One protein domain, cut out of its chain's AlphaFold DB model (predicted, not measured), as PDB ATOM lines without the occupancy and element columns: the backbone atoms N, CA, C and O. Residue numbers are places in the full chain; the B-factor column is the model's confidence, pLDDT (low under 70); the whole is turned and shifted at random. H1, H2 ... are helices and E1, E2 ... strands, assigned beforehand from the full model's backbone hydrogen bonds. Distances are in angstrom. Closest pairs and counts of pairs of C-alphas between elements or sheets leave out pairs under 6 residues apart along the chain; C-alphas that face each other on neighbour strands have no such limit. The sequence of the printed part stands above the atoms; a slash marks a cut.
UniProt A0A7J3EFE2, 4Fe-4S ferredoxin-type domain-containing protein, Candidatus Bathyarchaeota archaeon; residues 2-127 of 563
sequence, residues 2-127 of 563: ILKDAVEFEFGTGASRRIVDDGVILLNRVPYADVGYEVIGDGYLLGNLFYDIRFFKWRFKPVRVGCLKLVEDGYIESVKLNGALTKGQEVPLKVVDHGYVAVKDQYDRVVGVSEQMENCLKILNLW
ATOM      1  N   ILE A   2      97.950  30.785 276.055       92.56
ATOM      2  CA  ILE A   2      99.000  30.146 276.891       92.56
ATOM      3  C   ILE A   2      99.325  30.868 278.216       92.56
ATOM      4  O   ILE A   2      99.313  30.247 279.271       92.56
ATOM      5  N   LEU A   3      99.627  32.174 278.185       94.31
ATOM      6  CA  LEU A   3      99.925  32.928 279.409       94.31
ATOM      7  C   LEU A   3      98.727  33.007 280.368       94.31
ATOM      8  O   LEU A   3      98.909  32.845 281.568       94.31
ATOM      9  N   LYS A   4      97.522  33.270 279.848       94.00
ATOM     10  CA  LYS A   4      96.293  33.338 280.650       94.00
ATOM     11  C   LYS A   4      96.018  31.983 281.297       94.00
ATOM     12  O   LYS A   4      95.860  31.929 282.511       94.00
ATOM     13  N   ASP A   5      96.099  30.917 280.508       93.88
ATOM     14  CA  ASP A   5      95.864  29.543 280.955       93.88
ATOM     15  C   ASP A   5      96.884  29.132 282.030       93.88
ATOM     16  O   ASP A   5      96.527  28.520 283.031       93.88
ATOM     17  N   ALA A   6      98.154  29.522 281.869       95.50
ATOM     18  CA  ALA A   6      99.201  29.260 282.856       95.50
ATOM     19  C   ALA A   6      99.002  30.036 284.168       95.50
ATOM     20  O   ALA A   6      99.383  29.540 285.221       95.50
ATOM     21  N   VAL A   7      98.440  31.248 284.122       95.44
ATOM     22  CA  VAL A   7      98.108  32.016 285.333       95.44
ATOM     23  C   VAL A   7      96.897  31.400 286.034       95.44
ATOM     24  O   VAL A   7      96.936  31.206 287.244       95.44
ATOM     25  N   GLU A   8      95.845  31.055 285.292       94.56
ATOM     26  CA  GLU A   8      94.640  30.435 285.865       94.56
ATOM     27  C   GLU A   8      94.915  29.052 286.443       94.56
ATOM     28  O   GLU A   8      94.374  28.708 287.489       94.56
ATOM     29  N   PHE A   9      95.794  28.280 285.806       92.94
ATOM     30  CA  PHE A   9      96.219  26.986 286.323       92.94
ATOM     31  C   PHE A   9      96.875  27.090 287.708       92.94
ATOM     32  O   PHE A   9      96.667  26.212 288.539       92.94
ATOM     33  N   GLU A  10      97.656  28.141 287.962       93.12
ATOM     34  CA  GLU A  10      98.375  28.309 289.233       93.12
ATOM     35  C   GLU A  10      97.538  29.000 290.314       93.12
ATOM     36  O   GLU A  10      97.696  28.690 291.490       93.12
ATOM     37  N   PHE A  11      96.687  29.955 289.932       94.19
ATOM     38  CA  PHE A  11      96.061  30.901 290.870       94.19
ATOM     39  C   PHE A  11      94.528  30.915 290.809       94.19
ATOM     40  O   PHE A  11      93.881  31.729 291.464       94.19
ATOM     41  N   GLY A  12      93.936  30.026 290.012       92.62
ATOM     42  CA  GLY A  12      92.494  29.893 289.873       92.62
ATOM     43  C   GLY A  12      91.850  30.888 288.904       92.62
ATOM     44  O   GLY A  12      92.475  31.780 288.317       92.62
ATOM     45  N   THR A  13      90.545  30.698 288.712       93.00
ATOM     46  CA  THR A  13      89.735  31.430 287.734       93.00
ATOM     47  C   THR A  13      89.746  32.934 287.999       93.00
ATOM     48  O   THR A  13      89.458  33.403 289.098       93.00
ATOM     49  N   GLY A  14      90.019  33.719 286.955       90.69
ATOM     50  CA  GLY A  14      90.005  35.181 287.017       90.69
ATOM     51  C   GLY A  14      91.348  35.826 287.360       90.69
ATOM     52  O   GLY A  14      91.520  36.997 287.017       90.69
ATOM     53  N   ALA A  15      92.317  35.077 287.904       92.69
ATOM     54  CA  ALA A  15      93.663  35.578 288.200       92.69
ATOM     55  C   ALA A  15      94.389  36.095 286.944       92.69
ATOM     56  O   ALA A  15      95.154  37.062 286.998       92.69
ATOM     57  N   SER A  16      94.106  35.503 285.775       92.50
ATOM     58  CA  SER A  16      94.659  35.952 284.493       92.50
ATOM     59  C   SER A  16      94.351  37.417 284.203       92.50
ATOM     60  O   SER A  16      95.238  38.103 283.718       92.50
ATOM     61  N   ARG A  17      93.166  37.937 284.558       88.44
ATOM     62  CA  ARG A  17      92.785  39.347 284.324       88.44
ATOM     63  C   ARG A  17      93.659  40.332 285.092       88.44
ATOM     64  O   ARG A  17      93.747  41.499 284.720       88.44
ATOM     65  N   ARG A  18      94.299  39.864 286.165       87.19
ATOM     66  CA  ARG A  18      95.158  40.685 287.014       87.19
ATOM     67  C   ARG A  18      96.592  40.796 286.491       87.19
ATOM     68  O   ARG A  18      97.257  41.810 286.717       87.19
ATOM     69  N   ILE A  19      97.054  39.762 285.788       88.00
ATOM     70  CA  ILE A  19      98.399  39.674 285.198       88.00
ATOM     71  C   ILE A  19      98.394  40.048 283.714       88.00
ATOM     72  O   ILE A  19      99.280  40.757 283.245       88.00
ATOM     73  N   VAL A  20      97.407  39.548 282.982       83.12
ATOM     74  CA  VAL A  20      97.165  39.754 281.557       83.12
ATOM     75  C   VAL A  20      95.919  40.617 281.436       83.12
ATOM     76  O   VAL A  20      94.807  40.115 281.258       83.12
ATOM     77  N   ASP A  21      96.105  41.920 281.600       75.81
ATOM     78  CA  ASP A  21      95.038  42.879 281.364       75.81
ATOM     79  C   ASP A  21      94.857  43.137 279.852       75.81
ATOM     80  O   ASP A  21      95.455  42.465 279.008       75.81
ATOM     81  N   ASP A  22      94.003  44.097 279.488       71.88
ATOM     82  CA  ASP A  22      93.768  44.474 278.082       71.88
ATOM     83  C   ASP A  22      94.918  45.303 277.468       71.88
ATOM     84  O   ASP A  22      94.778  45.840 276.368       71.88
ATOM     85  N   GLY A  23      96.031  45.472 278.188       81.31
ATOM     86  CA  GLY A  23      97.206  46.207 277.742       81.31
ATOM     87  C   GLY A  23      98.170  45.373 276.893       81.31
ATOM     88  O   GLY A  23      97.967  44.193 276.597       81.31
ATOM     89  N   VAL A  24      99.273  46.005 276.485       88.31
ATOM     90  CA  VAL A  24     100.350  45.326 275.752       88.31
ATOM     91  C   VAL A  24     101.254  44.561 276.720       88.31
ATOM     92  O   VAL A  24     101.910  45.152 277.577       88.31
ATOM     93  N   ILE A  25     101.346  43.246 276.516       91.12
ATOM     94  CA  ILE A  25     102.280  42.365 277.223       91.12
ATOM     95  C   ILE A  25     103.494  42.076 276.343       91.12
ATOM     96  O   ILE A  25     103.368  41.649 275.194       91.12
ATOM     97  N   LEU A  26     104.687  42.254 276.907       92.44
ATOM     98  CA  LEU A  26     105.946  41.880 276.275       92.44
ATOM     99  C   LEU A  26     106.474  40.582 276.883       92.44
ATOM    100  O   LEU A  26     106.553  40.432 278.104       92.44
ATOM    101  N   LEU A  27     106.878  39.660 276.009       93.56
ATOM    102  CA  LEU A  27     107.512  38.401 276.385       93.56
ATOM    103  C   LEU A  27     108.992  38.436 276.008       93.56
ATOM    104  O   LEU A  27     109.348  38.396 274.827       93.56
ATOM    105  N   ASN A  28     109.864  38.496 277.012       93.25
ATOM    106  CA  ASN A  28     111.311  38.459 276.808       93.25
ATOM    107  C   ASN A  28     111.855  37.056 277.090       93.25
ATOM    108  O   ASN A  28     111.642  36.509 278.166       93.25
ATOM    109  N   ARG A  29     112.566  36.448 276.136       92.00
ATOM    110  CA  ARG A  29     113.053  35.066 276.277       92.00
ATOM    111  C   ARG A  29     114.142  34.978 277.345       92.00
ATOM    112  O   ARG A  29     115.138  35.694 277.274       92.00
ATOM    113  N   VAL A  30     114.001  34.029 278.269       93.06
ATOM    114  CA  VAL A  30     114.959  33.789 279.358       93.06
ATOM    115  C   VAL A  30     115.357  32.314 279.491       93.06
ATOM    116  O   VAL A  30     114.611  31.424 279.075       93.06
ATOM    117  N   PRO A  31     116.539  32.001 280.060       90.88
ATOM    118  CA  PRO A  31     117.019  30.622 280.141       90.88
ATOM    119  C   PRO A  31     116.224  29.744 281.128       90.88
ATOM    120  O   PRO A  31     116.439  29.784 282.340       90.88
ATOM    121  N   TYR A  32     115.387  28.842 280.613       93.12
ATOM    122  CA  TYR A  32     114.724  27.777 281.385       93.12
ATOM    123  C   TYR A  32     115.286  26.390 281.040       93.12
ATOM    124  O   TYR A  32     116.362  26.308 280.447       93.12
ATOM    125  N   ALA A  33     114.721  25.315 281.595       92.69
ATOM    126  CA  ALA A  33     115.168  23.956 281.275       92.69
ATOM    127  C   ALA A  33     114.805  23.578 279.834       92.69
ATOM    128  O   ALA A  33     115.628  23.001 279.128       92.69
ATOM    129  N   ASP A  34     113.614  23.994 279.405       94.38
ATOM    130  CA  ASP A  34     113.151  23.916 278.026       94.38
ATOM    131  C   ASP A  34     112.954  25.330 277.452       94.38
ATOM    132  O   ASP A  34     113.898  25.898 276.903       94.38
ATOM    133  N   VAL A  35     111.794  25.956 277.680       94.81
ATOM    134  CA  VAL A  35     111.492  27.330 277.241       94.81
ATOM    135  C   VAL A  35     110.922  28.180 278.379       94.81
ATOM    136  O   VAL A  35     110.237  27.671 279.267       94.81
ATOM    137  N   GLY A  36     111.231  29.479 278.373       96.19
ATOM    138  CA  GLY A  36     110.687  30.433 279.332       96.19
ATOM    139  C   GLY A  36     110.829  31.888 278.897       96.19
ATOM    140  O   GLY A  36     111.711  32.245 278.110       96.19
ATOM    141  N   TYR A  37     109.946  32.715 279.442       96.44
ATOM    142  CA  TYR A  37     109.774  34.125 279.139       96.44
ATOM    143  C   TYR A  37     109.592  34.927 280.425       96.44
ATOM    144  O   TYR A  37     108.889  34.508 281.340       96.44
ATOM    145  N   GLU A  38     110.214  36.092 280.501       96.50
ATOM    146  CA  GLU A  38     109.779  37.168 281.382       96.50
ATOM    147  C   GLU A  38     108.524  37.800 280.798       96.50
ATOM    148  O   GLU A  38     108.465  38.085 279.601       96.50
ATOM    149  N   VAL A  39     107.540  38.009 281.662       96.25
ATOM    150  CA  VAL A  39     106.274  38.650 281.334       96.25
ATOM    151  C   VAL A  39     106.334  40.069 281.866       96.25
ATOM    152  O   VAL A  39     106.447  40.278 283.078       96.25
ATOM    153  N   ILE A  40     106.293  41.033 280.954       92.88
ATOM    154  CA  ILE A  40     106.370  42.457 281.261       92.88
ATOM    155  C   ILE A  40     105.054  43.102 280.836       92.88
ATOM    156  O   ILE A  40     104.649  42.976 279.681       92.88
ATOM    157  N   GLY A  41     104.410  43.796 281.768       89.12
ATOM    158  CA  GLY A  41     103.169  44.539 281.558       89.12
ATOM    159  C   GLY A  41     103.148  45.764 282.465       89.12
ATOM    160  O   GLY A  41     103.811  45.773 283.502       89.12
ATOM    161  N   ASP A  42     102.470  46.832 282.050       81.62
ATOM    162  CA  ASP A  42     102.448  48.129 282.751       81.62
ATOM    163  C   ASP A  42     103.836  48.756 282.995       81.62
ATOM    164  O   ASP A  42     104.011  49.602 283.868       81.62
ATOM    165  N   GLY A  43     104.856  48.337 282.239       84.94
ATOM    166  CA  GLY A  43     106.250  48.731 282.475       84.94
ATOM    167  C   GLY A  43     106.931  47.997 283.638       84.94
ATOM    168  O   GLY A  43     108.064  48.330 283.983       84.94
ATOM    169  N   TYR A  44     106.290  46.981 284.217       89.38
ATOM    170  CA  TYR A  44     106.812  46.188 285.325       89.38
ATOM    171  C   TYR A  44     107.008  44.720 284.943       89.38
ATOM    172  O   TYR A  44     106.288  44.150 284.125       89.38
ATOM    173  N   LEU A  45     107.983  44.079 285.589       91.81
ATOM    174  CA  LEU A  45     108.148  42.630 285.528       91.81
ATOM    175  C   LEU A  45     107.078  41.966 286.403       91.81
ATOM    176  O   LEU A  45     107.075  42.153 287.622       91.81
ATOM    177  N   LEU A  46     106.193  41.192 285.777       94.06
ATOM    178  CA  LEU A  46     105.059  40.538 286.434       94.06
ATOM    179  C   LEU A  46     105.380  39.097 286.840       94.06
ATOM    180  O   LEU A  46     104.921  38.605 287.867       94.06
ATOM    181  N   GLY A  47     106.188  38.398 286.050       96.12
ATOM    182  CA  GLY A  47     106.493  37.001 286.325       96.12
ATOM    183  C   GLY A  47     107.323  36.345 285.249       96.12
ATOM    184  O   GLY A  47     107.808  36.982 284.313       96.12
ATOM    185  N   ASN A  48     107.468  35.035 285.392       97.44
ATOM    186  CA  ASN A  48     108.029  34.171 284.380       97.44
ATOM    187  C   ASN A  48     106.978  33.169 283.910       97.44
ATOM    188  O   ASN A  48     106.491  32.374 284.709       97.44
ATOM    189  N   LEU A  49     106.697  33.167 282.612       97.44
ATOM    190  CA  LEU A  49     105.984  32.088 281.936       97.44
ATOM    191  C   LEU A  49     107.011  31.057 281.480       97.44
ATOM    192  O   LEU A  49     107.957  31.413 280.782       97.44
ATOM    193  N   PHE A  50     106.859  29.791 281.833       96.94
ATOM    194  CA  PHE A  50     107.801  28.762 281.403       96.94
ATOM    195  C   PHE A  50     107.125  27.411 281.242       96.94
ATOM    196  O   PHE A  50     106.102  27.140 281.862       96.94
ATOM    197  N   TYR A  51     107.706  26.565 280.396       96.25
ATOM    198  CA  TYR A  51     107.226  25.205 280.216       96.25
ATOM    199  C   TYR A  51     107.914  24.281 281.222       96.25
ATOM    200  O   TYR A  51     109.137  24.094 281.182       96.25
ATOM    201  N   ASP A  52     107.138  23.740 282.158       94.69
ATOM    202  CA  ASP A  52     107.620  22.810 283.169       94.69
ATOM    203  C   ASP A  52     107.564  21.385 282.626       94.69
ATOM    204  O   ASP A  52     106.508  20.755 282.541       94.69
ATOM    205  N   ILE A  53     108.737  20.867 282.268       95.38
ATOM    206  CA  ILE A  53     108.879  19.535 281.678       95.38
ATOM    207  C   ILE A  53     108.437  18.414 282.623       95.38
ATOM    208  O   ILE A  53     108.129  17.333 282.146       95.38
ATOM    209  N   ARG A  54     108.385  18.648 283.943       90.69
ATOM    210  CA  ARG A  54     107.936  17.639 284.917       90.69
ATOM    211  C   ARG A  54     106.438  17.369 284.774       90.69
ATOM    212  O   ARG A  54     106.006  16.223 284.842       90.69
ATOM    213  N   PHE A  55     105.677  18.432 284.516       90.88
ATOM    214  CA  PHE A  55     104.217  18.399 284.403       90.88
ATOM    215  C   PHE A  55     103.718  18.441 282.957       90.88
ATOM    216  O   PHE A  55     102.524  18.271 282.732       90.88
ATOM    217  N   PHE A  56     104.607  18.676 281.985       94.19
ATOM    218  CA  PHE A  56     104.256  18.897 280.579       94.19
ATOM    219  C   PHE A  56     103.249  20.046 280.393       94.19
ATOM    220  O   PHE A  56     102.372  19.997 279.528       94.19
ATOM    221  N   LYS A  57     103.387  21.106 281.197       94.50
ATOM    222  CA  LYS A  57     102.474  22.257 281.205       94.50
ATOM    223  C   LYS A  57     103.221  23.582 281.235       94.50
ATOM    224  O   LYS A  57     104.321  23.689 281.777       94.50
ATOM    225  N   TRP A  58     102.585  24.608 280.682       96.19
ATOM    226  CA  TRP A  58     102.978  25.991 280.917       96.19
ATOM    227  C   TRP A  58     102.586  26.401 282.336       96.19
ATOM    228  O   TRP A  58     101.449  26.190 282.746       96.19
ATOM    229  N   ARG A  59     103.533  26.980 283.073       96.12
ATOM    230  CA  ARG A  59     103.358  27.482 284.439       96.12
ATOM    231  C   ARG A  59     103.733  28.956 284.502       96.12
ATOM    232  O   ARG A  59     104.607  29.413 283.753       96.12
ATOM    233  N   PHE A  60     103.100  29.695 285.406       97.06
ATOM    234  CA  PHE A  60     103.417  31.097 285.657       97.06
ATOM    235  C   PHE A  60     103.952  31.285 287.074       97.06
ATOM    236  O   PHE A  60     103.239  31.109 288.053       97.06
ATOM    237  N   LYS A  61     105.215  31.695 287.184       96.81
ATOM    238  CA  LYS A  61     105.813  32.081 288.465       96.81
ATOM    239  C   LYS A  61     105.756  33.601 288.617       96.81
ATOM    240  O   LYS A  61     106.508  34.285 287.911       96.81
ATOM    241  N   PRO A  62     104.941  34.147 289.529       96.25
ATOM    242  CA  PRO A  62     104.864  35.580 289.739       96.25
ATOM    243  C   PRO A  62     106.151  36.090 290.382       96.25
ATOM    244  O   PRO A  62     106.795  35.408 291.180       96.25
ATOM    245  N   VAL A  63     106.540  37.312 290.032       94.44
ATOM    246  CA  VAL A  63     107.681  37.992 290.653       94.44
ATOM    247  C   VAL A  63     107.336  39.455 290.874       94.44
ATOM    248  O   VAL A  63     106.573  40.037 290.104       94.44
ATOM    249  N   ARG A  64     107.945  40.071 291.893       92.00
ATOM    250  CA  ARG A  64     107.873  41.521 292.119       92.00
ATOM    251  C   ARG A  64     106.421  42.026 292.095       92.00
ATOM    252  O   ARG A  64     105.614  41.584 292.907       92.00
ATOM    253  N   VAL A  65     106.092  42.913 291.151       91.88
ATOM    254  CA  VAL A  65     104.772  43.542 291.029       91.88
ATOM    255  C   VAL A  65     103.690  42.511 290.738       91.88
ATOM    256  O   VAL A  65     102.624  42.600 291.323       91.88
ATOM    257  N   GLY A  66     103.940  41.499 289.901       93.19
ATOM    258  CA  GLY A  66     102.909  40.491 289.638       93.19
ATOM    259  C   GLY A  66     102.584  39.641 290.867       93.19
ATOM    260  O   GLY A  66     101.433  39.272 291.055       93.19
ATOM    261  N   CYS A  67     103.561  39.399 291.747       94.31
ATOM    262  CA  CYS A  67     103.309  38.731 293.025       94.31
ATOM    263  C   CYS A  67     102.478  39.619 293.959       94.31
ATOM    264  O   CYS A  67     101.466  39.162 294.475       94.31
ATOM    265  N   LEU A  68     102.839  40.900 294.090       92.06
ATOM    266  CA  LEU A  68     102.063  41.870 294.869       92.06
ATOM    267  C   LEU A  68     100.610  41.974 294.377       92.06
ATOM    268  O   LEU A  68      99.692  41.849 295.177       92.06
ATOM    269  N   LYS A  69     100.408  42.108 293.059       90.94
ATOM    270  CA  LYS A  69      99.080  42.182 292.436       90.94
ATOM    271  C   LYS A  69      98.195  40.974 292.776       90.94
ATOM    272  O   LYS A  69      96.997  41.140 292.946       90.94
ATOM    273  N   LEU A  70      98.772  39.771 292.835       93.94
ATOM    274  CA  LEU A  70      98.035  38.552 293.181       93.94
ATOM    275  C   LEU A  70      97.739  38.464 294.683       93.94
ATOM    276  O   LEU A  70      96.683  37.962 295.048       93.94
ATOM    277  N   VAL A  71      98.644  38.950 295.543       93.75
ATOM    278  CA  VAL A  71      98.428  38.990 297.003       93.75
ATOM    279  C   VAL A  71      97.307  39.967 297.358       93.75
ATOM    280  O   VAL A  71      96.442  39.620 298.151       93.75
ATOM    281  N   GLU A  72      97.308  41.167 296.766       91.38
ATOM    282  CA  GLU A  72      96.286  42.205 297.002       91.38
ATOM    283  C   GLU A  72      94.865  41.708 296.712       91.38
ATOM    284  O   GLU A  72      93.932  42.035 297.441       91.38
ATOM    285  N   ASP A  73      94.721  40.893 295.669       91.00
ATOM    286  CA  ASP A  73      93.435  40.384 295.200       91.00
ATOM    287  C   ASP A  73      93.098  38.995 295.797       91.00
ATOM    288  O   ASP A  73      92.078  38.406 295.444       91.00
ATOM    289  N   GLY A  74      93.947  38.452 296.682       93.50
ATOM    290  CA  GLY A  74      93.720  37.164 297.351       93.50
ATOM    291  C   GLY A  74      93.883  35.926 296.461       93.50
ATOM    292  O   GLY A  74      93.375  34.863 296.797       93.50
ATOM    293  N   TYR A  75      94.582  36.037 295.327       95.00
ATOM    294  CA  TYR A  75      94.822  34.921 294.399       95.00
ATOM    295  C   TYR A  75      96.014  34.034 294.783       95.00
ATOM    296  O   TYR A  75      96.179  32.949 294.229       95.00
ATOM    297  N   ILE A  76      96.886  34.502 295.679       94.75
ATOM    298  CA  ILE A  76      98.051  33.750 296.150       94.75
ATOM    299  C   ILE A  76      98.143  33.832 297.672       94.75
ATOM    300  O   ILE A  76      98.106  34.920 298.250       94.75
ATOM    301  N   GLU A  77      98.316  32.675 298.308       95.69
ATOM    302  CA  GLU A  77      98.579  32.600 299.743       95.69
ATOM    303  C   GLU A  77      99.909  33.272 300.093       95.69
ATOM    304  O   GLU A  77     100.856  33.298 299.296       95.69
ATOM    305  N   SER A  78     100.008  33.813 301.307       95.31
ATOM    306  CA  SER A  78     101.220  34.495 301.763       95.31
ATOM    307  C   SER A  78     101.654  34.043 303.150       95.31
ATOM    308  O   SER A  78     100.828  33.781 304.018       95.31
ATOM    309  N   VAL A  79     102.967  33.976 303.363       95.50
ATOM    310  CA  VAL A  79     103.568  33.625 304.650       95.50
ATOM    311  C   VAL A  79     104.472  34.743 305.140       95.50
ATOM    312  O   VAL A  79     105.292  35.277 304.389       95.50
ATOM    313  N   LYS A  80     104.354  35.072 306.424       95.25
ATOM    314  CA  LYS A  80     105.240  36.013 307.102       95.25
ATOM    315  C   LYS A  80     106.439  35.267 307.679       95.25
ATOM    316  O   LYS A  80     106.269  34.399 308.531       95.25
ATOM    317  N   LEU A  81     107.643  35.603 307.221       91.69
ATOM    318  CA  LEU A  81     108.884  35.004 307.710       91.69
ATOM    319  C   LEU A  81     109.782  36.075 308.333       91.69
ATOM    320  O   LEU A  81     110.005  37.139 307.752       91.69
ATOM    321  N   ASN A  82     110.311  35.771 309.517       87.00
ATOM    322  CA  ASN A  82     111.207  36.655 310.259       87.00
ATOM    323  C   ASN A  82     112.674  36.256 310.033       87.00
ATOM    324  O   ASN A  82     112.987  35.079 309.853       87.00
ATOM    325  N   GLY A  83     113.578  37.234 310.099       84.88
ATOM    326  CA  GLY A  83     115.024  37.018 309.993       84.88
ATOM    327  C   GLY A  83     115.598  37.166 308.580       84.88
ATOM    328  O   GLY A  83     114.919  37.567 307.635       84.88
ATOM    329  N   ALA A  84     116.896  36.885 308.448       85.94
ATOM    330  CA  ALA A  84     117.617  36.996 307.184       85.94
ATOM    331  C   ALA A  84     117.293  35.804 306.268       85.94
ATOM    332  O   ALA A  84     117.807  34.703 306.450       85.94
ATOM    333  N   LEU A  85     116.430  36.035 305.279       89.62
ATOM    334  CA  LEU A  85     116.017  35.015 304.318       89.62
ATOM    335  C   LEU A  85     117.034  34.875 303.188       89.62
ATOM    336  O   LEU A  85     117.585  35.864 302.697       89.62
ATOM    337  N   THR A  86     117.227  33.645 302.716       93.75
ATOM    338  CA  THR A  86     118.109  33.368 301.577       93.75
ATOM    339  C   THR A  86     117.411  32.552 300.499       93.75
ATOM    340  O   THR A  86     116.513  31.749 300.747       93.75
ATOM    341  N   LYS A  87     117.816  32.769 299.246       94.62
ATOM    342  CA  LYS A  87     117.309  31.990 298.117       94.62
ATOM    343  C   LYS A  87     117.760  30.534 298.239       94.62
ATOM    344  O   LYS A  87     118.946  30.266 298.384       94.62
ATOM    345  N   GLY A  88     116.819  29.612 298.078       93.88
ATOM    346  CA  GLY A  88     117.033  28.175 298.208       93.88
ATOM    347  C   GLY A  88     116.809  27.637 299.619       93.88
ATOM    348  O   GLY A  88     116.788  26.421 299.764       93.88
ATOM    349  N   GLN A  89     116.602  28.508 300.614       94.56
ATOM    350  CA  GLN A  89     116.227  28.108 301.966       94.56
ATOM    351  C   GLN A  89     114.921  27.311 301.945       94.56
ATOM    352  O   GLN A  89     113.961  27.693 301.270       94.56
ATOM    353  N   GLU A  90     114.901  26.219 302.701       96.00
ATOM    354  CA  GLU A  90     113.728  25.379 302.905       96.00
ATOM    355  C   GLU A  90     113.198  25.625 304.317       96.00
ATOM    356  O   GLU A  90     113.930  25.515 305.300       96.00
ATOM    357  N   VAL A  91     111.934  26.028 304.403       93.88
ATOM    358  CA  VAL A  91     111.245  26.316 305.662       93.88
ATOM    359  C   VAL A  91     110.266  25.172 305.918       93.88
ATOM    360  O   VAL A  91     109.411  24.955 305.061       93.88
ATOM    361  N   PRO A  92     110.367  24.432 307.037       93.00
ATOM    362  CA  PRO A  92     109.525  23.267 307.326       93.00
ATOM    363  C   PRO A  92     108.106  23.710 307.711       93.00
ATOM    364  O   PRO A  92     107.718  23.720 308.876       93.00
ATOM    365  N   LEU A  93     107.355  24.160 306.713       89.62
ATOM    366  CA  LEU A  93     106.016  24.709 306.826       89.62
ATOM    367  C   LEU A  93     105.221  24.330 305.573       89.62
ATOM    368  O   LEU A  93     105.750  24.363 304.458       89.62
ATOM    369  N   LYS A  94     103.940  24.008 305.761       88.75
ATOM    370  CA  LYS A  94     102.978  23.762 304.687       88.75
ATOM    371  C   LYS A  94     101.894  24.839 304.725       88.75
ATOM    372  O   LYS A  94     101.308  25.066 305.778       88.75
ATOM    373  N   VAL A  95     101.671  25.508 303.595       90.25
ATOM    374  CA  VAL A  95     100.684  26.596 303.441       90.25
ATOM    375  C   VAL A  95      99.601  26.210 302.439       90.25
ATOM    376  O   VAL A  95      98.424  26.395 302.713       90.25
ATOM    377  N   VAL A  96      99.994  25.623 301.310       90.06
ATOM    378  CA  VAL A  96      99.080  25.055 300.307       90.06
ATOM    379  C   VAL A  96      99.460  23.602 300.028       90.06
ATOM    380  O   VAL A  96     100.445  23.103 300.575       90.06
ATOM    381  N   ASP A  97      98.698  22.896 299.194       84.25
ATOM    382  CA  ASP A  97      99.104  21.562 298.736       84.25
ATOM    383  C   ASP A  97     100.232  21.660 297.709       84.25
ATOM    384  O   ASP A  97     101.304  21.084 297.898       84.25
ATOM    385  N   HIS A  98     100.027  22.465 296.666       84.62
ATOM    386  CA  HIS A  98     101.000  22.736 295.613       84.62
ATOM    387  C   HIS A  98     100.846  24.172 295.105       84.62
ATOM    388  O   HIS A  98      99.760  24.741 295.169       84.62
ATOM    389  N   GLY A  99     101.924  24.741 294.564       91.06
ATOM    390  CA  GLY A  99     101.894  26.051 293.912       91.06
ATOM    391  C   GLY A  99     102.894  27.040 294.495       91.06
ATOM    392  O   GLY A  99     103.844  26.672 295.191       91.06
ATOM    393  N   TYR A 100     102.697  28.310 294.157       96.44
ATOM    394  CA  TYR A 100     103.536  29.406 294.625       96.44
ATOM    395  C   TYR A 100     102.922  30.080 295.848       96.44
ATOM    396  O   TYR A 100     101.713  30.257 295.916       96.44
ATOM    397  N   VAL A 101     103.771  30.498 296.783       96.69
ATOM    398  CA  VAL A 101     103.372  31.224 297.995       96.69
ATOM    399  C   VAL A 101     104.180  32.516 298.071       96.69
ATOM    400  O   VAL A 101     105.391  32.531 297.824       96.69
ATOM    401  N   ALA A 102     103.522  33.632 298.367       96.69
ATOM    402  CA  ALA A 102     104.193  34.911 298.548       96.69
ATOM    403  C   ALA A 102     104.916  34.950 299.900       96.69
ATOM    404  O   ALA A 102     104.391  34.515 300.922       96.69
ATOM    405  N   VAL A 103     106.122  35.511 299.923       96.12
ATOM    406  CA  VAL A 103     106.891  35.694 301.158       96.12
ATOM    407  C   VAL A 103     106.777  37.146 301.590       96.12
ATOM    408  O   VAL A 103     107.147  38.049 300.833       96.12
ATOM    409  N   LYS A 104     106.289  37.360 302.811       94.69
ATOM    410  CA  LYS A 104     106.198  38.661 303.466       94.69
ATOM    411  C   LYS A 104     107.247  38.804 304.562       94.69
ATOM    412  O   LYS A 104     107.587  37.834 305.240       94.69
ATOM    413  N   ASP A 105     107.751  40.022 304.731       92.25
ATOM    414  CA  ASP A 105     108.650  40.365 305.831       92.25
ATOM    415  C   ASP A 105     107.889  40.710 307.125       92.25
ATOM    416  O   ASP A 105     106.657  40.683 307.191       92.25
ATOM    417  N   GLN A 106     108.629  41.076 308.174       90.25
ATOM    418  CA  GLN A 106     108.059  41.443 309.474       90.25
ATOM    419  C   GLN A 106     107.094  42.649 309.434       90.25
ATOM    420  O   GLN A 106     106.297  42.816 310.359       90.25
ATOM    421  N   TYR A 107     107.113  43.442 308.358       90.38
ATOM    422  CA  TYR A 107     106.252  44.606 308.132       90.38
ATOM    423  C   TYR A 107     105.107  44.317 307.144       90.38
ATOM    424  O   TYR A 107     104.494  45.248 306.635       90.38
ATOM    425  N   ASP A 108     104.827  43.039 306.866       90.31
ATOM    426  CA  ASP A 108     103.791  42.575 305.931       90.31
ATOM    427  C   ASP A 108     104.042  42.940 304.454       90.31
ATOM    428  O   ASP A 108     103.155  42.846 303.606       90.31
ATOM    429  N   ARG A 109     105.280  43.309 304.102       91.81
ATOM    430  CA  ARG A 109     105.635  43.683 302.727       91.81
ATOM    431  C   ARG A 109     106.045  42.456 301.929       91.81
ATOM    432  O   ARG A 109     106.824  41.637 302.411       91.81
ATOM    433  N   VAL A 110     105.593  42.353 300.679       93.31
ATOM    434  CA  VAL A 110     105.939  41.237 299.784       93.31
ATOM    435  C   VAL A 110     107.401  41.344 299.327       93.31
ATOM    436  O   VAL A 110     107.760  42.193 298.506       93.31
ATOM    437  N   VAL A 111     108.242  40.441 299.828       94.88
ATOM    438  CA  VAL A 111     109.698  40.410 299.600       94.88
ATOM    439  C   VAL A 111     110.168  39.211 298.790       94.88
ATOM    440  O   VAL A 111     111.350  39.118 298.464       94.88
ATOM    441  N   GLY A 112     109.285  38.281 298.439       95.44
ATOM    442  CA  GLY A 112     109.693  37.119 297.664       95.44
ATOM    443  C   GLY A 112     108.564  36.202 297.249       95.44
ATOM    444  O   GLY A 112     107.391  36.452 297.511       95.44
ATOM    445  N   VAL A 113     108.965  35.111 296.605       97.12
ATOM    446  CA  VAL A 113     108.094  33.995 296.237       97.12
ATOM    447  C   VAL A 113     108.790  32.682 296.577       97.12
ATOM    448  O   VAL A 113     109.988  32.505 296.312       97.12
ATOM    449  N   SER A 114     108.036  31.762 297.158       96.88
ATOM    450  CA  SER A 114     108.415  30.378 297.408       96.88
ATOM    451  C   SER A 114     107.544  29.429 296.585       96.88
ATOM    452  O   SER A 114     106.524  29.819 296.020       96.88
ATOM    453  N   GLU A 115     107.985  28.182 296.468       95.38
ATOM    454  CA  GLU A 115     107.185  27.085 295.921       95.38
ATOM    455  C   GLU A 115     106.940  26.074 297.034       95.38
ATOM    456  O   GLU A 115     107.861  25.722 297.782       95.38
ATOM    457  N   GLN A 116     105.690  25.643 297.147       94.44
ATOM    458  CA  GLN A 116     105.277  24.613 298.077       94.44
ATOM    459  C   GLN A 116     105.792  23.252 297.607       94.44
ATOM    460  O   GLN A 116     105.454  22.783 296.521       94.44
ATOM    461  N   MET A 117     106.602  22.628 298.457       91.62
ATOM    462  CA  MET A 117     106.981  21.218 298.381       91.62
ATOM    463  C   MET A 117     106.123  20.423 299.374       91.62
ATOM    464  O   MET A 117     105.423  21.016 300.187       91.62
ATOM    465  N   GLU A 118     106.193  19.091 299.362       88.00
ATOM    466  CA  GLU A 118     105.343  18.244 300.222       88.00
ATOM    467  C   GLU A 118     105.387  18.637 301.710       88.00
ATOM    468  O   GLU A 118     104.341  18.765 302.341       88.00
ATOM    469  N   ASN A 119     106.588  18.901 302.243       88.12
ATOM    470  CA  ASN A 119     106.807  19.152 303.674       88.12
ATOM    471  C   ASN A 119     107.518  20.481 303.978       88.12
ATOM    472  O   ASN A 119     107.881  20.745 305.125       88.12
ATOM    473  N   CYS A 120     107.780  21.311 302.968       93.94
ATOM    474  CA  CYS A 120     108.473  22.580 303.168       93.94
ATOM    475  C   CYS A 120     108.107  23.635 302.120       93.94
ATOM    476  O   CYS A 120     107.669  23.329 301.011       93.94
ATOM    477  N   LEU A 121     108.349  24.897 302.461       95.25
ATOM    478  CA  LEU A 121     108.372  26.011 301.524       95.25
ATOM    479  C   LEU A 121     109.805  26.274 301.082       95.25
ATOM    480  O   LEU A 121     110.663  26.622 301.897       95.25
ATOM    481  N   LYS A 122     110.057  26.183 299.776       96.12
ATOM    482  CA  LYS A 122     111.364  26.505 299.201       96.12
ATOM    483  C   LYS A 122     111.381  27.927 298.666       96.12
ATOM    484  O   LYS A 122     110.684  28.234 297.700       96.12
ATOM    485  N   ILE A 123     112.210  28.796 299.244       96.31
ATOM    486  CA  ILE A 123     112.338  30.191 298.799       96.31
ATOM    487  C   ILE A 123     112.988  30.226 297.410       96.31
ATOM    488  O   ILE A 123     114.171  29.920 297.251       96.31
ATOM    489  N   LEU A 124     112.232  30.623 296.382       94.94
ATOM    490  CA  LEU A 124     112.716  30.623 294.999       94.94
ATOM    491  C   LEU A 124     113.443  31.911 294.628       94.94
ATOM    492  O   LEU A 124     114.450  31.865 293.918       94.94
ATOM    493  N   ASN A 125     112.914  33.056 295.054       95.31
ATOM    494  CA  ASN A 125     113.472  34.378 294.791       95.31
ATOM    495  C   ASN A 125     113.085  35.345 295.916       95.31
ATOM    496  O   ASN A 125     111.984  35.268 296.453       95.31
ATOM    497  N   LEU A 126     113.984  36.290 296.190       94.50
ATOM    498  CA  LEU A 126     113.788  37.411 297.106       94.50
ATOM    499  C   LEU A 126     114.101  38.719 296.369       94.50
ATOM    500  O   LEU A 126     114.922  38.738 295.447       94.50
ATOM    501  N   TRP A 127     113.451  39.806 296.763       94.19
ATOM    502  CA  TRP A 127     113.642  41.149 296.227       94.19
ATOM    503  C   TRP A 127     113.416  42.201 297.312       94.19
ATOM    504  O   TRP A 127     112.846  41.932 298.366       94.19
TER     505      TRP A 127
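Overview. This is residues 2 to 127 of the 563 residues of the protein "4Fe-4S ferredoxin-type domain-containing protein" of Candidatus Bathyarchaeota archaeon (UniProt A0A7J3EFE2). Two strongly twisted sheets of four strands each make two lobes, with helix H3 between them and packed on both. H1 crosses one face of the first sheet, E1 to E4, and in the second lobe the long link of residues 81 to 98 loops round from E5 to E6, pairing on its way with E8. The printed part has 126 residues, with three named helices and eight named strands in the order H1 H2 E1 E2 E3 E4 H3 E5 E6 E7 E8, a mixed class. The first sheet, in the order E1 E2 E3 E4, is antiparallel; the second, in the order E5 E6 E7 E8, is mixed. The whole is compact, with a radius of gyration of the C-alphas of 13.9 A and spans of 38 by 31 by 26 A.

Arrangement. E1, residues 26 to 29, E2, residues 36 to 41, E3, residues 44 to 52, and E4, residues 57 to 62, form a meander, each strand the antiparallel neighbour of the one before. Across its hairpins N 28 and O 38 are 3.0 A apart, N 39 and O 47 2.9 A, and N 50 and O 59 3.0 A, within hydrogen-bond range. H1, residues 2 to 11, is on this sheet, making two layers with it, at a height of 7.4 A and across the strands at 86 degrees to E3 on the local plane; its closest C-alphas to E4 are Ala 6 and Arg 59, 4.8 A apart. H2, residues 16 to 19, only grazes the sheet and touches H1, with the C-alphas of Lys 4 and Ser 16 closest at 4.9 A. H3, residues 64 to 72, is on the same face as H1 and touches H2, the closest C-alphas being Ile 19 and Gly 66 at 6.4 A. H3 is also on the second sheet, at a height of 8.6 A; its closest C-alphas to E7, residues 110 to 116, are Leu 68 and Val 110, 6.3 A apart. E5, residues 78 to 80, is parallel to E6, residues 99 to 104, with N 79 and O 102 2.9 A apart. E6, E7 and E8, residues 121 to 126, form another meander, with N 101 and O 114 2.9 A apart and N 113 and O 125 3.0 A apart. Every O i to N i+4 pair is within hydrogen-bond range in H3, 5 of 6 are in H1, and H2 is too short for such a pair.

Along the chain. E3 is 23.5 A long, E7 16.7 A, E6 16.4 A and H1 14.3 A. H1 begins at C-alpha 2, (99.000, 30.146, 276.891), and E8 ends at C-alpha 126, (113.788, 37.411, 297.106).

Size, cuts and confidence. The two C-alphas farthest apart, Val 24 and Pro 92, are 39.6 A apart. The printed part has no cut, and the link from E5 to E6, 18 residues, is long. The mean pLDDT of the printed part is 92.5, and no printed residue is under 70.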